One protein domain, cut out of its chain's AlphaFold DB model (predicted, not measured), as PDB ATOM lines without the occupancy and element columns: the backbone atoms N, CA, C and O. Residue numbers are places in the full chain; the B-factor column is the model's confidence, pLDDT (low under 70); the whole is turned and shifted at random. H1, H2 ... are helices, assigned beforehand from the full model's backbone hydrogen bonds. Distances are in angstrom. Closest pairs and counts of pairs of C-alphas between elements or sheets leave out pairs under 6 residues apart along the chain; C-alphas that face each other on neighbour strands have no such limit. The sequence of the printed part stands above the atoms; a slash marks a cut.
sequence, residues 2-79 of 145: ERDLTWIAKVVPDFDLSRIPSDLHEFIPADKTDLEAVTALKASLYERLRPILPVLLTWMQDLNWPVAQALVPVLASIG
ATOM      1  N   GLU A   2     -54.884  16.727 -36.628       65.44
ATOM      2  CA  GLU A   2     -54.965  18.084 -37.170       65.44
ATOM      3  C   GLU A   2     -55.464  19.022 -36.066       65.44
ATOM      4  O   GLU A   2     -56.373  18.671 -35.312       65.44
ATOM      5  N   ARG A   3     -54.791  20.156 -35.892       76.44
ATOM      6  CA  ARG A   3     -55.077  21.123 -34.833       76.44
ATOM      7  C   ARG A   3     -56.328  21.914 -35.204       76.44
ATOM      8  O   ARG A   3     -56.404  22.440 -36.310       76.44
ATOM      9  N   ASP A   4     -57.302  21.988 -34.300       82.81
ATOM     10  CA  ASP A   4     -58.542  22.725 -34.548       82.81
ATOM     11  C   ASP A   4     -58.299  24.235 -34.414       82.81
ATOM     12  O   ASP A   4     -58.121  24.755 -33.316       82.81
ATOM     13  N   LEU A   5     -58.288  24.938 -35.548       81.56
ATOM     14  CA  LEU A   5     -58.125  26.392 -35.622       81.56
ATOM     15  C   LEU A   5     -59.456  27.121 -35.881       81.56
ATOM     16  O   LEU A   5     -59.467  28.302 -36.231       81.56
ATOM     17  N   THR A   6     -60.601  26.454 -35.708       81.38
ATOM     18  CA  THR A   6     -61.919  27.064 -35.956       81.38
ATOM     19  C   THR A   6     -62.212  28.239 -35.030       81.38
ATOM     20  O   THR A   6     -62.951  29.149 -35.407       81.38
ATOM     21  N   TRP A   7     -61.638  28.251 -33.825       79.19
ATOM     22  CA  TRP A   7     -61.736  29.396 -32.924       79.19
ATOM     23  C   TRP A   7     -60.967  30.602 -33.477       79.19
ATOM     24  O   TRP A   7     -61.517  31.700 -33.511       79.19
ATOM     25  N   ILE A   8     -59.764  30.392 -34.022       78.44
ATOM     26  CA  ILE A   8     -58.978  31.455 -34.664       78.44
ATOM     27  C   ILE A   8     -59.708  32.049 -35.854       78.44
ATOM     28  O   ILE A   8     -59.809  33.265 -35.944       78.44
ATOM     29  N   ALA A   9     -60.296  31.218 -36.714       79.06
ATOM     30  CA  ALA A   9     -61.060  31.704 -37.862       79.06
ATOM     31  C   ALA A   9     -62.252  32.602 -37.464       79.06
ATOM     32  O   ALA A   9     -62.705  33.413 -38.265       79.06
ATOM     33  N   LYS A  10     -62.768  32.473 -36.232       78.88
ATOM     34  CA  LYS A  10     -63.829  33.348 -35.702       78.88
ATOM     35  C   LYS A  10     -63.287  34.660 -35.144       78.88
ATOM     36  O   LYS A  10     -63.968  35.674 -35.242       78.88
ATOM     37  N   VAL A  11     -62.116  34.618 -34.513       73.19
ATOM     38  CA  VAL A  11     -61.513  35.774 -33.830       73.19
ATOM     39  C   VAL A  11     -60.700  36.635 -34.796       73.19
ATOM     40  O   VAL A  11     -60.635  37.846 -34.630       73.19
ATOM     41  N   VAL A  12     -60.139  36.026 -35.840       72.19
ATOM     42  CA  VAL A  12     -59.324  36.678 -36.867       72.19
ATOM     43  C   VAL A  12     -59.892  36.344 -38.254       72.19
ATOM     44  O   VAL A  12     -59.260  35.626 -39.031       72.19
ATOM     45  N   PRO A  13     -61.108  36.819 -38.579       70.69
ATOM     46  CA  PRO A  13     -61.803  36.422 -39.805       70.69
ATOM     47  C   PRO A  13     -61.086  36.889 -41.080       70.69
ATOM     48  O   PRO A  13     -61.231  36.264 -42.128       70.69
ATOM     49  N   ASP A  14     -60.290  37.955 -40.984       72.38
ATOM     50  CA  ASP A  14     -59.577  38.537 -42.122       72.38
ATOM     51  C   ASP A  14     -58.308  37.759 -42.500       72.38
ATOM     52  O   ASP A  14     -57.740  37.981 -43.574       72.38
ATOM     53  N   PHE A  15     -57.847  36.837 -41.645       74.62
ATOM     54  CA  PHE A  15     -56.657  36.047 -41.928       74.62
ATOM     55  C   PHE A  15     -57.015  34.709 -42.581       74.62
ATOM     56  O   PHE A  15     -57.571  33.803 -41.960       74.62
ATOM     57  N   ASP A  16     -56.637  34.561 -43.850       81.94
ATOM     58  CA  ASP A  16     -56.846  33.336 -44.619       81.94
ATOM     59  C   ASP A  16     -55.874  32.229 -44.167       81.94
ATOM     60  O   ASP A  16     -54.772  32.080 -44.704       81.94
ATOM     61  N   LEU A  17     -56.301  31.433 -43.179       79.81
ATOM     62  CA  LEU A  17     -55.541  30.291 -42.658       79.81
ATOM     63  C   LEU A  17     -55.187  29.265 -43.749       79.81
ATOM     64  O   LEU A  17     -54.199  28.554 -43.601       79.81
ATOM     65  N   SER A  18     -55.927  29.205 -44.867       81.69
ATOM     66  CA  SER A  18     -55.617  28.280 -45.971       81.69
ATOM     67  C   SER A  18     -54.322  28.630 -46.712       81.69
ATOM     68  O   SER A  18     -53.763  27.792 -47.422       81.69
ATOM     69  N   ARG A  19     -53.816  29.858 -46.532       84.62
ATOM     70  CA  ARG A  19     -52.533  30.318 -47.084       84.62
ATOM     71  C   ARG A  19     -51.349  30.019 -46.175       84.62
ATOM     72  O   ARG A  19     -50.212  30.280 -46.570       84.62
ATOM     73  N   ILE A  20     -51.594  29.495 -44.975       85.88
ATOM     74  CA  ILE A  20     -50.538  29.101 -44.050       85.88
ATOM     75  C   ILE A  20     -50.074  27.684 -44.410       85.88
ATOM     76  O   ILE A  20     -50.899  26.782 -44.562       85.88
ATOM     77  N   PRO A  21     -48.756  27.452 -44.540       88.38
ATOM     78  CA  PRO A  21     -48.216  26.103 -44.620       88.38
ATOM     79  C   PRO A  21     -48.677  25.252 -43.429       88.38
ATOM     80  O   PRO A  21     -48.560  25.666 -42.277       88.38
ATOM     81  N   SER A  22     -49.186  24.049 -43.689       86.19
ATOM     82  CA  SER A  22     -49.782  23.196 -42.652       86.19
ATOM     83  C   SER A  22     -48.804  22.797 -41.542       86.19
ATOM     84  O   SER A  22     -49.223  22.580 -40.406       86.19
ATOM     85  N   ASP A  23     -47.500  22.760 -41.831       87.56
ATOM     86  CA  ASP A  23     -46.445  22.523 -40.841       87.56
ATOM     87  C   ASP A  23     -46.254  23.694 -39.863       87.56
ATOM     88  O   ASP A  23     -45.555  23.542 -38.867       87.56
ATOM     89  N   LEU A  24     -46.872  24.852 -40.121       90.19
ATOM     90  CA  LEU A  24     -46.872  25.992 -39.205       90.19
ATOM     91  C   LEU A  24     -48.111  26.051 -38.309       90.19
ATOM     92  O   LEU A  24     -48.132  26.836 -37.362       90.19
ATOM     93  N   HIS A  25     -49.129  25.219 -38.554       88.88
ATOM     94  CA  HIS A  25     -50.348  25.220 -37.741       88.88
ATOM     95  C   HIS A  25     -50.059  24.880 -36.274       88.88
ATOM     96  O   HIS A  25     -50.705  25.435 -35.391       88.88
ATOM     97  N   GLU A  26     -49.061  24.030 -35.999       87.94
ATOM     98  CA  GLU A  26     -48.639  23.677 -34.632       87.94
ATOM     99  C   GLU A  26     -48.191  24.889 -33.796       87.94
ATOM    100  O   GLU A  26     -48.288  24.865 -32.571       87.94
ATOM    101  N   PHE A  27     -47.759  25.967 -34.454       90.38
ATOM    102  CA  PHE A  27     -47.288  27.192 -33.812       90.38
ATOM    103  C   PHE A  27     -48.380  28.241 -33.600       90.38
ATOM    104  O   PHE A  27     -48.133  29.258 -32.952       90.38
ATOM    105  N   ILE A  28     -49.576  28.021 -34.145       91.25
ATOM    106  CA  ILE A  28     -50.715  28.921 -33.977       91.25
ATOM    107  C   ILE A  28     -51.495  28.437 -32.757       91.25
ATOM    108  O   ILE A  28     -51.996  27.311 -32.786       91.25
ATOM    109  N   PRO A  29     -51.621  29.224 -31.677       92.44
ATOM    110  CA  PRO A  29     -52.441  28.832 -30.532       92.44
ATOM    111  C   PRO A  29     -53.878  28.496 -30.984       92.44
ATOM    112  O   PRO A  29     -54.418  29.166 -31.862       92.44
ATOM    113  N   ALA A  30     -54.476  27.421 -30.464       91.00
ATOM    114  CA  ALA A  30     -55.835  27.020 -30.845       91.00
ATOM    115  C   ALA A  30     -56.903  27.794 -30.053       91.00
ATOM    116  O   ALA A  30     -57.990  28.070 -30.558       91.00
ATOM    117  N   ASP A  31     -56.569  28.187 -28.821       91.25
ATOM    118  CA  ASP A  31     -57.400  28.992 -27.932       91.25
ATOM    119  C   ASP A  31     -56.542  29.880 -27.013       91.25
ATOM    120  O   ASP A  31     -55.319  29.764 -26.960       91.25
ATOM    121  N   LYS A  32     -57.191  30.787 -26.269       91.25
ATOM    122  CA  LYS A  32     -56.537  31.775 -25.389       91.25
ATOM    123  C   LYS A  32     -55.691  31.194 -24.247       91.25
ATOM    124  O   LYS A  32     -54.956  31.945 -23.604       91.25
ATOM    125  N   THR A  33     -55.809  29.899 -23.966       92.38
ATOM    126  CA  THR A  33     -55.076  29.175 -22.916       92.38
ATOM    127  C   THR A  33     -54.035  28.195 -23.458       92.38
ATOM    128  O   THR A  33     -53.349  27.540 -22.675       92.38
ATOM    129  N   ASP A  34     -53.862  28.123 -24.777       93.56
ATOM    130  CA  ASP A  34     -52.960  27.192 -25.447       93.56
ATOM    131  C   ASP A  34     -51.486  27.629 -25.386       93.56
ATOM    132  O   ASP A  34     -50.876  28.122 -26.339       93.56
ATOM    133  N   LEU A  35     -50.898  27.450 -24.205       93.56
ATOM    134  CA  LEU A  35     -49.498  27.772 -23.932       93.56
ATOM    135  C   LEU A  35     -48.510  26.771 -24.557       93.56
ATOM    136  O   LEU A  35     -47.306  27.047 -24.619       93.56
ATOM    137  N   GLU A  36     -48.991  25.617 -25.025       91.81
ATOM    138  CA  GLU A  36     -48.160  24.601 -25.671       91.81
ATOM    139  C   GLU A  36     -47.651  25.105 -27.028       91.81
ATOM    140  O   GLU A  36     -46.442  25.062 -27.273       91.81
ATOM    141  N   ALA A  37     -48.522  25.715 -27.845       90.81
ATOM    142  CA  ALA A  37     -48.108  26.366 -29.097       90.81
ATOM    143  C   ALA A  37     -47.033  27.432 -28.867       90.81
ATOM    144  O   ALA A  37     -46.036  27.504 -29.588       90.81
ATOM    145  N   VAL A  38     -47.214  28.253 -27.829       91.88
ATOM    146  CA  VAL A  38     -46.267  29.328 -27.514       91.88
ATOM    147  C   VAL A  38     -44.916  28.772 -27.068       91.88
ATOM    148  O   VAL A  38     -43.866  29.355 -27.342       91.88
ATOM    149  N   THR A  39     -44.911  27.612 -26.417       89.69
ATOM    150  CA  THR A  39     -43.673  26.913 -26.063       89.69
ATOM    151  C   THR A  39     -42.962  26.386 -27.310       89.69
ATOM    152  O   THR A  39     -41.748  26.557 -27.423       89.69
ATOM    153  N   ALA A  40     -43.701  25.836 -28.278       87.25
ATOM    154  CA  ALA A  40     -43.149  25.374 -29.551       87.25
ATOM    155  C   ALA A  40     -42.537  26.521 -30.387       87.25
ATOM    156  O   ALA A  40     -41.501  26.338 -31.034       87.25
ATOM    157  N   LEU A  41     -43.110  27.730 -30.313       88.62
ATOM    158  CA  LEU A  41     -42.581  28.928 -30.983       88.62
ATOM    159  C   LEU A  41     -41.155  29.288 -30.545       88.62
ATOM    160  O   LEU A  41     -40.348  29.692 -31.379       88.62
ATOM    161  N   LYS A  42     -40.815  29.114 -29.259       81.19
ATOM    162  CA  LYS A  42     -39.500  29.498 -28.702       81.19
ATOM    163  C   LYS A  42     -38.324  28.738 -29.321       81.19
ATOM    164  O   LYS A  42     -37.189  29.190 -29.211       81.19
ATOM    165  N   ALA A  43     -38.584  27.597 -29.957       75.31
ATOM    166  CA  ALA A  43     -37.577  26.792 -30.642       75.31
ATOM    167  C   ALA A  43     -37.438  27.129 -32.143       75.31
ATOM    168  O   ALA A  43     -36.588  26.549 -32.820       75.31
ATOM    169  N   SER A  44     -38.263  28.034 -32.678       79.94
ATOM    170  CA  SER A  44     -38.338  28.330 -34.111       79.94
ATOM    171  C   SER A  44     -37.580  29.601 -34.500       79.94
ATOM    172  O   SER A  44     -37.508  30.571 -33.752       79.94
ATOM    173  N   LEU A  45     -37.030  29.607 -35.716       80.81
ATOM    174  CA  LEU A  45     -36.361  30.776 -36.295       80.81
ATOM    175  C   LEU A  45     -37.384  31.784 -36.834       80.81
ATOM    176  O   LEU A  45     -38.397  31.383 -37.405       80.81
ATOM    177  N   TYR A  46     -37.064  33.079 -36.751       84.81
ATOM    178  CA  TYR A  46     -37.889  34.170 -37.291       84.81
ATOM    179  C   TYR A  46     -38.381  33.911 -38.724       84.81
ATOM    180  O   TYR A  46     -39.574  34.035 -38.984       84.81
ATOM    181  N   GLU A  47     -37.500  33.487 -39.638       86.56
ATOM    182  CA  GLU A  47     -37.865  33.241 -41.044       86.56
ATOM    183  C   GLU A  47     -38.980  32.198 -41.195       86.56
ATOM    184  O   GLU A  47     -39.817  32.305 -42.089       86.56
ATOM    185  N   ARG A  48     -39.032  31.215 -40.287       89.06
ATOM    186  CA  ARG A  48     -40.093  30.205 -40.257       89.06
ATOM    187  C   ARG A  48     -41.402  30.776 -39.711       89.06
ATOM    188  O   ARG A  48     -42.467  30.383 -40.169       89.06
ATOM    189  N   LEU A  49     -41.327  31.696 -38.750       89.38
ATOM    190  CA  LEU A  49     -42.495  32.313 -38.115       89.38
ATOM    191  C   LEU A  49     -43.098  33.448 -38.940       89.38
ATOM    192  O   LEU A  49     -44.278  33.751 -38.791       89.38
ATOM    193  N   ARG A  50     -42.314  34.061 -39.828       90.81
ATOM    194  CA  ARG A  50     -42.720  35.210 -40.640       90.81
ATOM    195  C   ARG A  50     -44.098  35.066 -41.314       90.81
ATOM    196  O   ARG A  50     -44.857  36.028 -41.240       90.81
ATOM    197  N   PRO A  51     -44.477  33.921 -41.918       90.81
ATOM    198  CA  PRO A  51     -45.791  33.769 -42.550       90.81
ATOM    199  C   PRO A  51     -46.976  33.861 -41.581       90.81
ATOM    200  O   PRO A  51     -48.089  34.144 -42.014       90.81
ATOM    201  N   ILE A  52     -46.748  33.611 -40.289       91.88
ATOM    202  CA  ILE A  52     -47.793  33.570 -39.261       91.88
ATOM    203  C   ILE A  52     -47.725  34.747 -38.283       91.88
ATOM    204  O   ILE A  52     -48.583  34.845 -37.411       91.88
ATOM    205  N   LEU A  53     -46.759  35.666 -38.419       92.81
ATOM    206  CA  LEU A  53     -46.631  36.818 -37.516       92.81
ATOM    207  C   LEU A  53     -47.903  37.660 -37.401       92.81
ATOM    208  O   LEU A  53     -48.255  37.982 -36.268       92.81
ATOM    209  N   PRO A  54     -48.642  37.964 -38.485       91.12
ATOM    210  CA  PRO A  54     -49.885  38.715 -38.339       91.12
ATOM    211  C   PRO A  54     -50.922  37.979 -37.473       91.12
ATOM    212  O   PRO A  54     -51.592  38.613 -36.667       91.12
ATOM    213  N   VAL A  55     -50.998  36.643 -37.561       92.00
ATOM    214  CA  VAL A  55     -51.869  35.815 -36.699       92.00
ATOM    215  C   VAL A  55     -51.369  35.789 -35.259       92.00
ATOM    216  O   VAL A  55     -52.155  35.797 -34.321       92.00
ATOM    217  N   LEU A  56     -50.056  35.749 -35.040       94.12
ATOM    218  CA  LEU A  56     -49.513  35.798 -33.682       94.12
ATOM    219  C   LEU A  56     -49.761  37.164 -33.031       94.12
ATOM    220  O   LEU A  56     -50.044  37.234 -31.839       94.12
ATOM    221  N   LEU A  57     -49.703  38.242 -33.812       94.75
ATOM    222  CA  LEU A  57     -49.943  39.598 -33.332       94.75
ATOM    223  C   LEU A  57     -51.408  39.853 -32.966       94.75
ATOM    224  O   LEU A  57     -51.646  40.662 -32.077       94.75
ATOM    225  N   THR A  58     -52.389  39.168 -33.562       93.19
ATOM    226  CA  THR A  58     -53.811  39.353 -33.196       93.19
ATOM    227  C   THR A  58     -54.115  38.875 -31.781       93.19
ATOM    228  O   THR A  58     -55.008  39.402 -31.127       93.19
ATOM    229  N   TRP A  59     -53.337  37.927 -31.254       94.25
ATOM    230  CA  TRP A  59     -53.443  37.523 -29.851       94.25
ATOM    231  C   TRP A  59     -53.123  38.658 -28.879       94.25
ATOM    232  O   TRP A  59     -53.600  38.634 -27.751       94.25
ATOM    233  N   MET A  60     -52.361  39.667 -29.309       95.44
ATOM    234  CA  MET A  60     -52.018  40.837 -28.496       95.44
ATOM    235  C   MET A  60     -53.172  41.839 -28.333       95.44
ATOM    236  O   MET A  60     -52.997  42.825 -27.622       95.44
ATOM    237  N   GLN A  61     -54.336  41.614 -28.954       93.50
ATOM    238  CA  GLN A  61     -55.523  42.458 -28.755       93.50
ATOM    239  C   GLN A  61     -56.012  42.443 -27.297       93.50
ATOM    240  O   GLN A  61     -56.532  43.444 -26.809       93.50
ATOM    241  N   ASP A  62     -55.811  41.334 -26.574       93.25
ATOM    242  CA  ASP A  62     -56.225  41.199 -25.177       93.25
ATOM    243  C   ASP A  62     -55.148  40.504 -24.332       93.25
ATOM    244  O   ASP A  62     -55.045  39.275 -24.280       93.25
ATOM    245  N   LEU A  63     -54.366  41.298 -23.597       94.62
ATOM    246  CA  LEU A  63     -53.355  40.780 -22.674       94.62
ATOM    247  C   LEU A  63     -53.924  40.062 -21.444       94.62
ATOM    248  O   LEU A  63     -53.156  39.476 -20.681       94.62
ATOM    249  N   ASN A  64     -55.245  40.021 -21.249       94.19
ATOM    250  CA  ASN A  64     -55.837  39.127 -20.252       94.19
ATOM    251  C   ASN A  64     -55.767  37.657 -20.686       94.19
ATOM    252  O   ASN A  64     -55.942  36.762 -19.856       94.19
ATOM    253  N   TRP A  65     -55.515  37.378 -21.967       94.38
ATOM    254  CA  TRP A  65     -55.330  36.018 -22.452       94.38
ATOM    255  C   TRP A  65     -53.940  35.493 -22.070       94.38
ATOM    256  O   TRP A  65     -52.934  36.121 -22.411       94.38
ATOM    257  N   PRO A  66     -53.844  34.318 -21.416       95.56
ATOM    258  CA  PRO A  66     -52.555  33.710 -21.084       95.56
ATOM    259  C   PRO A  66     -51.611  33.572 -22.285       95.56
ATOM    260  O   PRO A  66     -50.414  33.828 -22.162       95.56
ATOM    261  N   VAL A  67     -52.150  33.220 -23.457       95.12
ATOM    262  CA  VAL A  67     -51.385  33.139 -24.709       95.12
ATOM    263  C   VAL A  67     -50.764  34.479 -25.096       95.12
ATOM    264  O   VAL A  67     -49.587  34.511 -25.448       95.12
ATOM    265  N   ALA A  68     -51.505  35.583 -24.983       95.44
ATOM    266  CA  ALA A  68     -51.008  36.916 -25.316       95.44
ATOM    267  C   ALA A  68     -49.797  37.285 -24.451       95.44
ATOM    268  O   ALA A  68     -48.741  37.647 -24.968       95.44
ATOM    269  N   GLN A  69     -49.906  37.084 -23.134       96.12
ATOM    270  CA  GLN A  69     -48.805  37.337 -22.198       96.12
ATOM    271  C   GLN A  69     -47.580  36.468 -22.507       96.12
ATOM    272  O   GLN A  69     -46.446  36.944 -22.463       96.12
ATOM    273  N   ALA A  70     -47.798  35.195 -22.847       96.00
ATOM    274  CA  ALA A  70     -46.720  34.276 -23.184       96.00
ATOM    275  C   ALA A  70     -46.044  34.611 -24.527       96.00
ATOM    276  O   ALA A  70     -44.859  34.306 -24.700       96.00
ATOM    277  N   LEU A  71     -46.768  35.239 -25.461       95.94
ATOM    278  CA  LEU A  71     -46.251  35.669 -26.762       95.94
ATOM    279  C   LEU A  71     -45.386  36.928 -26.679       95.94
ATOM    280  O   LEU A  71     -44.468  37.051 -27.487       95.94
ATOM    281  N   VAL A  72     -45.603  37.817 -25.702       95.50
ATOM    282  CA  VAL A  72     -44.805  39.050 -25.529       95.50
ATOM    283  C   VAL A  72     -43.293  38.805 -25.631       95.50
ATOM    284  O   VAL A  72     -42.669  39.414 -26.500       95.50
ATOM    285  N   PRO A  73     -42.667  37.915 -24.832       93.50
ATOM    286  CA  PRO A  73     -41.224  37.695 -24.926       93.50
ATOM    287  C   PRO A  73     -40.791  37.070 -26.261       93.50
ATOM    288  O   PRO A  73     -39.679  37.327 -26.714       93.50
ATOM    289  N   VAL A  74     -41.651  36.270 -26.903       93.31
ATOM    290  CA  VAL A  74     -41.362  35.678 -28.219       93.31
ATOM    291  C   VAL A  74     -41.322  36.778 -29.277       93.31
ATOM    292  O   VAL A  74     -40.335  36.902 -29.995       93.31
ATOM    293  N   LEU A  75     -42.349  37.624 -29.325       94.62
ATOM    294  CA  LEU A  75     -42.455  38.729 -30.275       94.62
ATOM    295  C   LEU A  75     -41.376  39.791 -30.025       94.62
ATOM    296  O   LEU A  75     -40.705  40.212 -30.962       94.62
ATOM    297  N   ALA A  76     -41.121  40.159 -28.767       91.94
ATOM    298  CA  ALA A  76     -40.062  41.105 -28.418       91.94
ATOM    299  C   ALA A  76     -38.674  40.626 -28.885       91.94
ATOM    300  O   ALA A  76     -37.869  41.435 -29.339       91.94
ATOM    301  N   SER A  77     -38.410  39.311 -28.853       90.00
ATOM    302  CA  SER A  77     -37.135  38.741 -29.317       90.00
ATOM    303  C   SER A  77     -36.901  38.877 -30.827       90.00
ATOM    304  O   SER A  77     -35.755  38.856 -31.273       90.00
ATOM    305  N   ILE A  78     -37.967  39.057 -31.616       91.50
ATOM    306  CA  ILE A  78     -37.884  39.297 -33.063       91.50
ATOM    307  C   ILE A  78     -37.394  40.727 -33.346       91.50
ATOM    308  O   ILE A  78     -36.705  40.973 -34.341       91.50
ATOM    309  N   GLY A  79     -37.722  41.674 -32.463       88.44
ATOM    310  CA  GLY A  79     -37.258  43.057 -32.534       88.44
ATOM    311  C   GLY A  79     -37.648  43.756 -33.839       88.44
ATOM    312  O   GLY A  79     -38.765  43.613 -34.335       88.44
TER     313      GLY A  79
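What this domain is: This is residues 2 to 79 of the 145 residues of the protein "DUF5071 domain-containing protein" of Rhizobium taibaishanense (UniProt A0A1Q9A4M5). This is a rounded cluster of helices in which H4 and H5 fold back as a hairpin, H3 lies side by side with H5, H2 packs on H3, and H1 lies at the edge, touching no helix. The 78 printed residues hold five named helices, H1 to H5, and no named strand: all helix. The whole is compact, with a radius of gyration of the C-alphas of 11.3 A.

Where its parts are: H1, residues 6 to 11, begins at C-alpha 6 (-61.919, 27.064, -35.956). H2 is residues 22 to 27 and H3 residues 35 to 41. H4, residues 46 to 61, and H5, residues 66 to 79, each measure 21.3 A; C-alpha 79 is at (-37.258, 43.057, -32.534). H4 has a kink of 67 degrees near residue 53.

How they stand to each other: H1 and H4 are near each other, with 5 pairs of C-alphas within 10 A. H2 touches H3 at a steep tilt of 59 degrees; their closest C-alphas, of Phe 27 and Ala 37, are 4.9 A apart. H3 touches H5 at a shallow tilt of 15 degrees, the same way, closest at the C-alphas of Leu 35 and Val 67, 5.7 A. H4 and H5 touch, closest at the C-alphas of Met 60 and Ala 68, 5.1 A. Every O i to N i+4 pair is within hydrogen-bond range in H1 and H3, against 0 of 2 in H2, 5 of 12 in H4 and 6 of 10 in H5; O i to N i+3 pairs within range are 2 of 3 in H2 and 10 of 13 in H4.

The domain as a whole: The C-alphas span 28 by 27 by 21 A. The printed part has no cut and no long link; residue 2 alone is under pLDDT 70.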